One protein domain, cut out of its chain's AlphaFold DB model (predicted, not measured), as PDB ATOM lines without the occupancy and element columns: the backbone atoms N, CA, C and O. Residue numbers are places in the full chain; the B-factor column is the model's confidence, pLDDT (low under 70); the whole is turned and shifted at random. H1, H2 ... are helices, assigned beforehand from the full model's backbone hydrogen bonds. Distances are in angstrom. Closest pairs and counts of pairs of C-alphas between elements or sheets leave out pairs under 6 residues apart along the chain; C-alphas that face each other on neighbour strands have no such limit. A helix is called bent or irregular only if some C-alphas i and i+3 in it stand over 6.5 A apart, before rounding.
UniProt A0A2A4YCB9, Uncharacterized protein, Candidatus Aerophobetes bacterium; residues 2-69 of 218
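This is residues 2 to 69 of the 218 residues of an uncharacterized protein of Candidatus Aerophobetes bacterium (UniProt A0A2A4YCB9). One long bent helix, H2, makes the length of a thin rod, and the shorter H1 folds back beside its first part; residues 46 to 69 stick out free. The printed part has 68 residues with two named helices, H1 then H2, and is all helix. It is extended, with a radius of gyration of the C-alphas of 20.7 A, spanning 69 by 22 by 9 A.

H2, residues 24 to 68, is one helix by its hydrogen bonds but bent: C-alphas 52 and 55 are 7.0 A apart. Its arms, H2a, residues 24 to 52, and H2b, residues 55 to 68, stand at a steep tilt of 37 degrees, only just past shallow. H1, residues 2 to 19, is close to but not clearly touching H2a, opposite ways at a shallow tilt of 13 degrees; their closest C-alphas, of Ala 17 and Leu 27, are 7.1 A apart. Every O i to N i+4 pair is within hydrogen-bond range in H2b, 12 of 14 in H1, 23 of 25 in H2a.

H2a, 42.7 A long, begins at C-alpha 24 (86.284, 114.792, 386.072); H2b, 19.7 A, ends at C-alpha 68 (77.009, 150.550, 332.846). H1 is 26.6 A long.

The farthest C-alphas, of Asn 22 and Glu 69, are 69.3 A apart. The printed part has no cut, the link is tight, and residues 2 to 6 have pLDDT under 70.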
ATOM      1  N   ALA A   2      79.961 143.827 372.567       51.09
ATOM      2  CA  ALA A   2      80.175 142.369 372.642       51.09
ATOM      3  C   ALA A   2      80.425 141.856 374.081       51.09
ATOM      4  O   ALA A   2      79.874 140.839 374.488       51.09
ATOM      5  N   PHE A   3      81.180 142.613 374.886       53.53
ATOM      6  CA  PHE A   3      81.511 142.250 376.272       53.53
ATOM      7  C   PHE A   3      80.281 142.155 377.194       53.53
ATOM      8  O   PHE A   3      80.224 141.305 378.076       53.53
ATOM      9  N   THR A   4      79.264 142.990 376.960       61.91
ATOM     10  CA  THR A   4      78.025 143.011 377.754       61.91
ATOM     11  C   THR A   4      77.098 141.836 377.439       61.91
ATOM     12  O   THR A   4      76.357 141.412 378.318       61.91
ATOM     13  N   LEU A   5      77.161 141.274 376.224       61.56
ATOM     14  CA  LEU A   5      76.388 140.081 375.843       61.56
ATOM     15  C   LEU A   5      77.058 138.766 376.274       61.56
ATOM     16  O   LEU A   5      76.378 137.761 376.448       61.56
ATOM     17  N   LEU A   6      78.385 138.773 376.436       68.81
ATOM     18  CA  LEU A   6      79.191 137.612 376.836       68.81
ATOM     19  C   LEU A   6      79.265 137.404 378.355       68.81
ATOM     20  O   LEU A   6      79.567 136.307 378.816       68.81
ATOM     21  N   ALA A   7      78.984 138.442 379.144       74.44
ATOM     22  CA  ALA A   7      79.032 138.364 380.601       74.44
ATOM     23  C   ALA A   7      78.068 137.313 381.207       74.44
ATOM     24  O   ALA A   7      78.510 136.563 382.080       74.44
ATOM     25  N   PRO A   8      76.804 137.170 380.749       75.75
ATOM     26  CA  PRO A   8      75.883 136.170 381.294       75.75
ATOM     27  C   PRO A   8      76.293 134.732 380.955       75.75
ATOM     28  O   PRO A   8      76.184 133.846 381.798       75.75
ATOM     29  N   SER A   9      76.793 134.492 379.737       70.94
ATOM     30  CA  SER A   9      77.237 133.160 379.313       70.94
ATOM     31  C   SER A   9      78.526 132.746 380.020       70.94
ATOM     32  O   SER A   9      78.629 131.610 380.476       70.94
ATOM     33  N   PHE A  10      79.468 133.676 380.203       75.56
ATOM     34  CA  PHE A  10      80.674 133.443 380.994       75.56
ATOM     35  C   PHE A  10      80.344 133.140 382.464       75.56
ATOM     36  O   PHE A  10      80.877 132.192 383.035       75.56
ATOM     37  N   PHE A  11      79.412 133.890 383.062       80.94
ATOM     38  CA  PHE A  11      78.962 133.642 384.432       80.94
ATOM     39  C   PHE A  11      78.309 132.261 384.587       80.94
ATOM     40  O   PHE A  11      78.624 131.538 385.528       80.94
ATOM     41  N   LEU A  12      77.452 131.863 383.641       76.50
ATOM     42  CA  LEU A  12      76.790 130.557 383.646       76.50
ATOM     43  C   LEU A  12      77.788 129.396 383.510       76.50
ATOM     44  O   LEU A  12      77.652 128.387 384.198       76.50
ATOM     45  N   VAL A  13      78.825 129.557 382.684       77.00
ATOM     46  CA  VAL A  13      79.927 128.589 382.575       77.00
ATOM     47  C   VAL A  13      80.689 128.469 383.895       77.00
ATOM     48  O   VAL A  13      80.896 127.355 384.368       77.00
ATOM     49  N   CYS A  14      81.084 129.589 384.508       80.00
ATOM     50  CA  CYS A  14      81.786 129.573 385.795       80.00
ATOM     51  C   CYS A  14      80.925 128.948 386.900       80.00
ATOM     52  O   CYS A  14      81.422 128.163 387.701       80.00
ATOM     53  N   TYR A  15      79.625 129.247 386.917       82.81
ATOM     54  CA  TYR A  15      78.675 128.675 387.868       82.81
ATOM     55  C   TYR A  15      78.551 127.151 387.718       82.81
ATOM     56  O   TYR A  15      78.666 126.420 388.700       82.81
ATOM     57  N   LEU A  16      78.396 126.654 386.488       76.75
ATOM     58  CA  LEU A  16      78.344 125.216 386.210       76.75
ATOM     59  C   LEU A  16      79.668 124.507 386.524       76.75
ATOM     60  O   LEU A  16      79.653 123.384 387.027       76.75
ATOM     61  N   ALA A  17      80.805 125.168 386.286       78.19
ATOM     62  CA  ALA A  17      82.121 124.641 386.635       78.19
ATOM     63  C   ALA A  17      82.287 124.473 388.153       78.19
ATOM     64  O   ALA A  17      82.875 123.487 388.587       78.19
ATOM     65  N   VAL A  18      81.733 125.392 388.954       79.75
ATOM     66  CA  VAL A  18      81.749 125.328 390.427       79.75
ATOM     67  C   VAL A  18      80.828 124.228 390.968       79.75
ATOM     68  O   VAL A  18      81.173 123.575 391.950       79.75
ATOM     69  N   ILE A  19      79.679 123.978 390.334       82.88
ATOM     70  CA  ILE A  19      78.749 122.916 390.762       82.88
ATOM     71  C   ILE A  19      79.318 121.517 390.493       82.88
ATOM     72  O   ILE A  19      79.149 120.615 391.313       82.88
ATOM     73  N   HIS A  20      80.006 121.329 389.366       78.00
ATOM     74  CA  HIS A  20      80.484 120.019 388.911       78.00
ATOM     75  C   HIS A  20      81.987 119.777 389.152       78.00
ATOM     76  O   HIS A  20      82.585 118.941 388.482       78.00
ATOM     77  N   VAL A  21      82.602 120.453 390.135       73.38
ATOM     78  CA  VAL A  21      84.048 120.335 390.452       73.38
ATOM     79  C   VAL A  21      84.506 118.890 390.696       73.38
ATOM     80  O   VAL A  21      85.645 118.548 390.388       73.38
ATOM     81  N   ASN A  22      83.626 118.030 391.218       74.94
ATOM     82  CA  ASN A  22      83.968 116.649 391.572       74.94
ATOM     83  C   ASN A  22      83.779 115.626 390.437       74.94
ATOM     84  O   ASN A  22      84.146 114.467 390.623       74.94
ATOM     85  N   ASP A  23      83.234 116.013 389.278       81.44
ATOM     86  CA  ASP A  23      83.078 115.111 388.129       81.44
ATOM     87  C   ASP A  23      84.105 115.437 387.036       81.44
ATOM     88  O   ASP A  23      83.942 116.346 386.215       81.44
ATOM     89  N   PHE A  24      85.182 114.652 387.022       80.06
ATOM     90  CA  PHE A  24      86.284 114.792 386.072       80.06
ATOM     91  C   PHE A  24      85.836 114.629 384.608       80.06
ATOM     92  O   PHE A  24      86.375 115.285 383.714       80.06
ATOM     93  N   THR A  25      84.823 113.797 384.353       83.00
ATOM     94  CA  THR A  25      84.312 113.541 382.998       83.00
ATOM     95  C   THR A  25      83.600 114.776 382.453       83.00
ATOM     96  O   THR A  25      83.775 115.157 381.294       83.00
ATOM     97  N   TRP A  26      82.828 115.443 383.310       80.25
ATOM     98  CA  TRP A  26      82.044 116.617 382.941       80.25
ATOM     99  C   TRP A  26      82.926 117.847 382.684       80.25
ATOM    100  O   TRP A  26      82.719 118.578 381.712       80.25
ATOM    101  N   LEU A  27      83.977 118.028 383.492       77.62
ATOM    102  CA  LEU A  27      84.976 119.083 383.294       77.62
ATOM    103  C   LEU A  27      85.759 118.915 381.982       77.62
ATOM    104  O   LEU A  27      86.007 119.902 381.287       77.62
ATOM    105  N   ALA A  28      86.099 117.679 381.599       80.81
ATOM    106  CA  ALA A  28      86.786 117.402 380.336       80.81
ATOM    107  C   ALA A  28      85.914 117.741 379.111       80.81
ATOM    108  O   ALA A  28      86.393 118.360 378.157       80.81
ATOM    109  N   ILE A  29      84.618 117.403 379.151       82.44
ATOM    110  CA  ILE A  29      83.659 117.763 378.094       82.44
ATOM    111  C   ILE A  29      83.518 119.287 377.997       82.44
ATOM    112  O   ILE A  29      83.539 119.835 376.893       82.44
ATOM    113  N   MET A  30      83.446 119.984 379.134       79.44
ATOM    114  CA  MET A  30      83.384 121.446 379.170       79.44
ATOM    115  C   MET A  30      84.634 122.110 378.586       79.44
ATOM    116  O   MET A  30      84.507 123.032 377.781       79.44
ATOM    117  N   ALA A  31      85.830 121.616 378.913       79.38
ATOM    118  CA  ALA A  31      87.084 122.146 378.376       79.38
ATOM    119  C   ALA A  31      87.161 122.044 376.838       79.38
ATOM    120  O   ALA A  31      87.721 122.922 376.185       79.38
ATOM    121  N   VAL A  32      86.556 121.005 376.251       82.81
ATOM    122  CA  VAL A  32      86.502 120.803 374.793       82.81
ATOM    123  C   VAL A  32      85.358 121.587 374.137       82.81
ATOM    124  O   VAL A  32      85.506 122.085 373.017       82.81
ATOM    125  N   ALA A  33      84.208 121.705 374.803       80.56
ATOM    126  CA  ALA A  33      83.023 122.366 374.258       80.56
ATOM    127  C   ALA A  33      83.111 123.898 374.317       80.56
ATOM    128  O   ALA A  33      82.626 124.581 373.413       80.56
ATOM    129  N   LEU A  34      83.757 124.447 375.345       80.12
ATOM    130  CA  LEU A  34      83.818 125.884 375.587       80.12
ATOM    131  C   LEU A  34      84.465 126.676 374.435       80.12
ATOM    132  O   LEU A  34      83.830 127.617 373.953       80.12
ATOM    133  N   PRO A  35      85.638 126.287 373.894       84.12
ATOM    134  CA  PRO A  35      86.206 126.962 372.727       84.12
ATOM    135  C   PRO A  35      85.264 126.964 371.514       84.12
ATOM    136  O   PRO A  35      85.176 127.964 370.802       84.12
ATOM    137  N   ARG A  36      84.510 125.875 371.300       81.50
ATOM    138  CA  ARG A  36      83.554 125.758 370.185       81.50
ATOM    139  C   ARG A  36      82.355 126.689 370.360       81.50
ATOM    140  O   ARG A  36      81.910 127.289 369.386       81.50
ATOM    141  N   LEU A  37      81.852 126.853 371.585       82.94
ATOM    142  CA  LEU A  37      80.757 127.786 371.878       82.94
ATOM    143  C   LEU A  37      81.168 129.239 371.618       82.94
ATOM    144  O   LEU A  37      80.407 129.991 371.010       82.94
ATOM    145  N   PHE A  38      82.386 129.619 372.014       83.06
ATOM    146  CA  PHE A  38      82.925 130.944 371.705       83.06
ATOM    147  C   PHE A  38      83.075 131.167 370.196       83.06
ATOM    148  O   PHE A  38      82.674 132.217 369.706       83.06
ATOM    149  N   GLN A  39      83.568 130.173 369.449       85.94
ATOM    150  CA  GLN A  39      83.678 130.257 367.988       85.94
ATOM    151  C   GLN A  39      82.318 130.440 367.305       85.94
ATOM    152  O   GLN A  39      82.177 131.315 366.456       85.94
ATOM    153  N   ILE A  40      81.301 129.662 367.695       87.00
ATOM    154  CA  ILE A  40      79.942 129.793 367.145       87.00
ATOM    155  C   ILE A  40      79.388 131.193 367.415       87.00
ATOM    156  O   ILE A  40      78.799 131.807 366.524       87.00
ATOM    157  N   LEU A  41      79.615 131.728 368.617       83.81
ATOM    158  CA  LEU A  41      79.183 133.078 368.957       83.81
ATOM    159  C   LEU A  41      79.907 134.132 368.106       83.81
ATOM    160  O   LEU A  41      79.254 135.015 367.551       83.81
ATOM    161  N   SER A  42      81.227 134.020 367.950       84.25
ATOM    162  CA  SER A  42      82.020 134.907 367.092       84.25
ATOM    163  C   SER A  42      81.535 134.891 365.640       84.25
ATOM    164  O   SER A  42      81.272 135.954 365.083       84.25
ATOM    165  N   TYR A  43      81.310 133.711 365.052       88.56
ATOM    166  CA  TYR A  43      80.793 133.599 363.684       88.56
ATOM    167  C   TYR A  43      79.366 134.133 363.547       88.56
ATOM    168  O   TYR A  43      79.041 134.766 362.546       88.56
ATOM    169  N   SER A  44      78.514 133.939 364.560       86.69
ATOM    170  CA  SER A  44      77.159 134.503 364.557       86.69
ATOM    171  C   SER A  44      77.176 136.033 364.549       86.69
ATOM    172  O   SER A  44      76.388 136.663 363.844       86.69
ATOM    173  N   TYR A  45      78.116 136.634 365.281       86.12
ATOM    174  CA  TYR A  45      78.308 138.074 365.297       86.12
ATOM    175  C   TYR A  45      78.794 138.562 363.936       86.12
ATOM    176  O   TYR A  45      78.142 139.410 363.339       86.12
ATOM    177  N   GLU A  46      79.867 137.985 363.395       87.25
ATOM    178  CA  GLU A  46      80.377 138.334 362.062       87.25
ATOM    179  C   GLU A  46      79.293 138.225 360.979       87.25
ATOM    180  O   GLU A  46      79.162 139.115 360.138       87.25
ATOM    181  N   MET A  47      78.446 137.196 361.049       89.38
ATOM    182  CA  MET A  47      77.317 137.030 360.138       89.38
ATOM    183  C   MET A  47      76.311 138.186 360.236       89.38
ATOM    184  O   MET A  47      75.844 138.672 359.206       89.38
ATOM    185  N   LEU A  48      75.994 138.661 361.445       89.62
ATOM    186  CA  LEU A  48      75.118 139.823 361.633       89.62
ATOM    187  C   LEU A  48      75.714 141.098 361.024       89.62
ATOM    188  O   LEU A  48      74.972 141.865 360.414       89.62
ATOM    189  N   PHE A  49      77.032 141.305 361.133       87.56
ATOM    190  CA  PHE A  49      77.701 142.446 360.493       87.56
ATOM    191  C   PHE A  49      77.612 142.369 358.973       87.56
ATOM    192  O   PHE A  49      77.187 143.327 358.333       87.56
ATOM    193  N   ILE A  50      77.918 141.207 358.393       87.50
ATOM    194  CA  ILE A  50      77.841 141.008 356.940       87.50
ATOM    195  C   ILE A  50      76.409 141.228 356.431       87.50
ATOM    196  O   ILE A  50      76.211 141.864 355.395       87.50
ATOM    197  N   LEU A  51      75.397 140.740 357.156       90.69
ATOM    198  CA  LEU A  51      73.990 140.951 356.807       90.69
ATOM    199  C   LEU A  51      73.577 142.424 356.908       90.69
ATOM    200  O   LEU A  51      72.827 142.899 356.054       90.69
ATOM    201  N   ALA A  52      74.075 143.149 357.912       89.25
ATOM    202  CA  ALA A  52      73.822 144.578 358.065       89.25
ATOM    203  C   ALA A  52      74.484 145.410 356.954       89.25
ATOM    204  O   ALA A  52      73.890 146.384 356.492       89.25
ATOM    205  N   ASP A  53      75.663 145.000 356.477       90.06
ATOM    206  CA  ASP A  53      76.391 145.684 355.402       90.06
ATOM    207  C   ASP A  53      75.905 145.296 353.993       90.06
ATOM    208  O   ASP A  53      76.138 146.019 353.016       90.06
ATOM    209  N   PHE A  54      75.180 144.183 353.852       91.94
ATOM    210  CA  PHE A  54      74.682 143.686 352.565       91.94
ATOM    211  C   PHE A  54      73.895 144.726 351.735       91.94
ATOM    212  O   PHE A  54      74.156 144.842 350.529       91.94
ATOM    213  N   PRO A  55      72.985 145.544 352.308       92.19
ATOM    214  CA  PRO A  55      72.278 146.587 351.564       92.19
ATOM    215  C   PRO A  55      73.217 147.639 350.959       92.19
ATOM    216  O   PRO A  55      72.977 148.104 349.843       92.19
ATOM    217  N   MET A  56      74.305 147.988 351.655       90.94
ATOM    218  CA  MET A  56      75.301 148.940 351.162       90.94
ATOM    219  C   MET A  56      76.019 148.382 349.930       90.94
ATOM    220  O   MET A  56      76.119 149.073 348.913       90.94
ATOM    221  N   TYR A  57      76.487 147.133 349.989       89.94
ATOM    222  CA  TYR A  57      77.140 146.484 348.849       89.94
ATOM    223  C   TYR A  57      76.192 146.337 347.659       89.94
ATOM    224  O   TYR A  57      76.564 146.662 346.530       89.94
ATOM    225  N   LYS A  58      74.942 145.932 347.914       92.56
ATOM    226  CA  LYS A  58      73.900 145.839 346.887       92.56
ATOM    227  C   LYS A  58      73.645 147.187 346.212       92.56
ATOM    228  O   LYS A  58      73.525 147.229 344.992       92.56
ATOM    229  N   SER A  59      73.587 148.278 346.977       91.81
ATOM    230  CA  SER A  59      73.397 149.630 346.442       91.81
ATOM    231  C   SER A  59      74.561 150.058 345.546       91.81
ATOM    232  O   SER A  59      74.341 150.455 344.406       91.81
ATOM    233  N   ARG A  60      75.807 149.880 346.005       89.12
ATOM    234  CA  ARG A  60      77.007 150.211 345.215       89.12
ATOM    235  C   ARG A  60      77.050 149.446 343.893       89.12
ATOM    236  O   ARG A  60      77.308 150.045 342.852       89.12
ATOM    237  N   LEU A  61      76.762 148.144 343.929       90.25
ATOM    238  CA  LEU A  61      76.688 147.319 342.723       90.25
ATOM    239  C   LEU A  61      75.558 147.776 341.801       90.25
ATOM    240  O   LEU A  61      75.778 147.913 340.602       90.25
ATOM    241  N   LYS A  62      74.378 148.066 342.354       91.69
ATOM    242  CA  LYS A  62      73.242 148.577 341.586       91.69
ATOM    243  C   LYS A  62      73.582 149.894 340.884       91.69
ATOM    244  O   LYS A  62      73.315 150.004 339.700       91.69
ATOM    245  N   THR A  63      74.232 150.844 341.555       86.50
ATOM    246  CA  THR A  63      74.653 152.111 340.936       86.50
ATOM    247  C   THR A  63      75.641 151.897 339.793       86.50
ATOM    248  O   THR A  63      75.498 152.506 338.739       86.50
ATOM    249  N   VAL A  64      76.638 151.025 339.969       87.25
ATOM    250  CA  VAL A  64      77.586 150.704 338.891       87.25
ATOM    251  C   VAL A  64      76.861 150.052 337.715       87.25
ATOM    252  O   VAL A  64      77.100 150.432 336.575       87.25
ATOM    253  N   MET A  65      75.935 149.129 337.983       83.56
ATOM    254  CA  MET A  65      75.134 148.486 336.942       83.56
ATOM    255  C   MET A  65      74.213 149.477 336.225       83.56
ATOM    256  O   MET A  65      74.181 149.465 335.008       83.56
ATOM    257  N   GLU A  66      73.544 150.390 336.929       81.38
ATOM    258  CA  GLU A  66      72.708 151.437 336.316       81.38
ATOM    259  C   GLU A  66      73.521 152.428 335.464       81.38
ATOM    260  O   GLU A  66      73.004 152.989 334.499       81.38
ATOM    261  N   LEU A  67      74.796 152.650 335.804       75.25
ATOM    262  CA  LEU A  67      75.714 153.470 335.009       75.25
ATOM    263  C   LEU A  67      76.277 152.726 333.790       75.25
ATOM    264  O   LEU A  67      76.581 153.362 332.779       75.25
ATOM    265  N   LEU A  68      76.465 151.408 333.902       74.25
ATOM    266  CA  LEU A  68      77.009 150.550 332.846       74.25
ATOM    267  C   LEU A  68      75.941 150.008 331.900       74.25
ATOM    268  O   LEU A  68      76.268 149.698 330.754       74.25
ATOM    269  N   GLU A  69      74.693 149.881 332.355       71.00
ATOM    270  CA  GLU A  69      73.570 149.572 331.486       71.00
ATOM    271  C   GLU A  69      73.585 150.614 330.367       71.00
ATOM    272  O   GLU A  69      73.543 151.817 330.658       71.00
TER     273      GLU A  69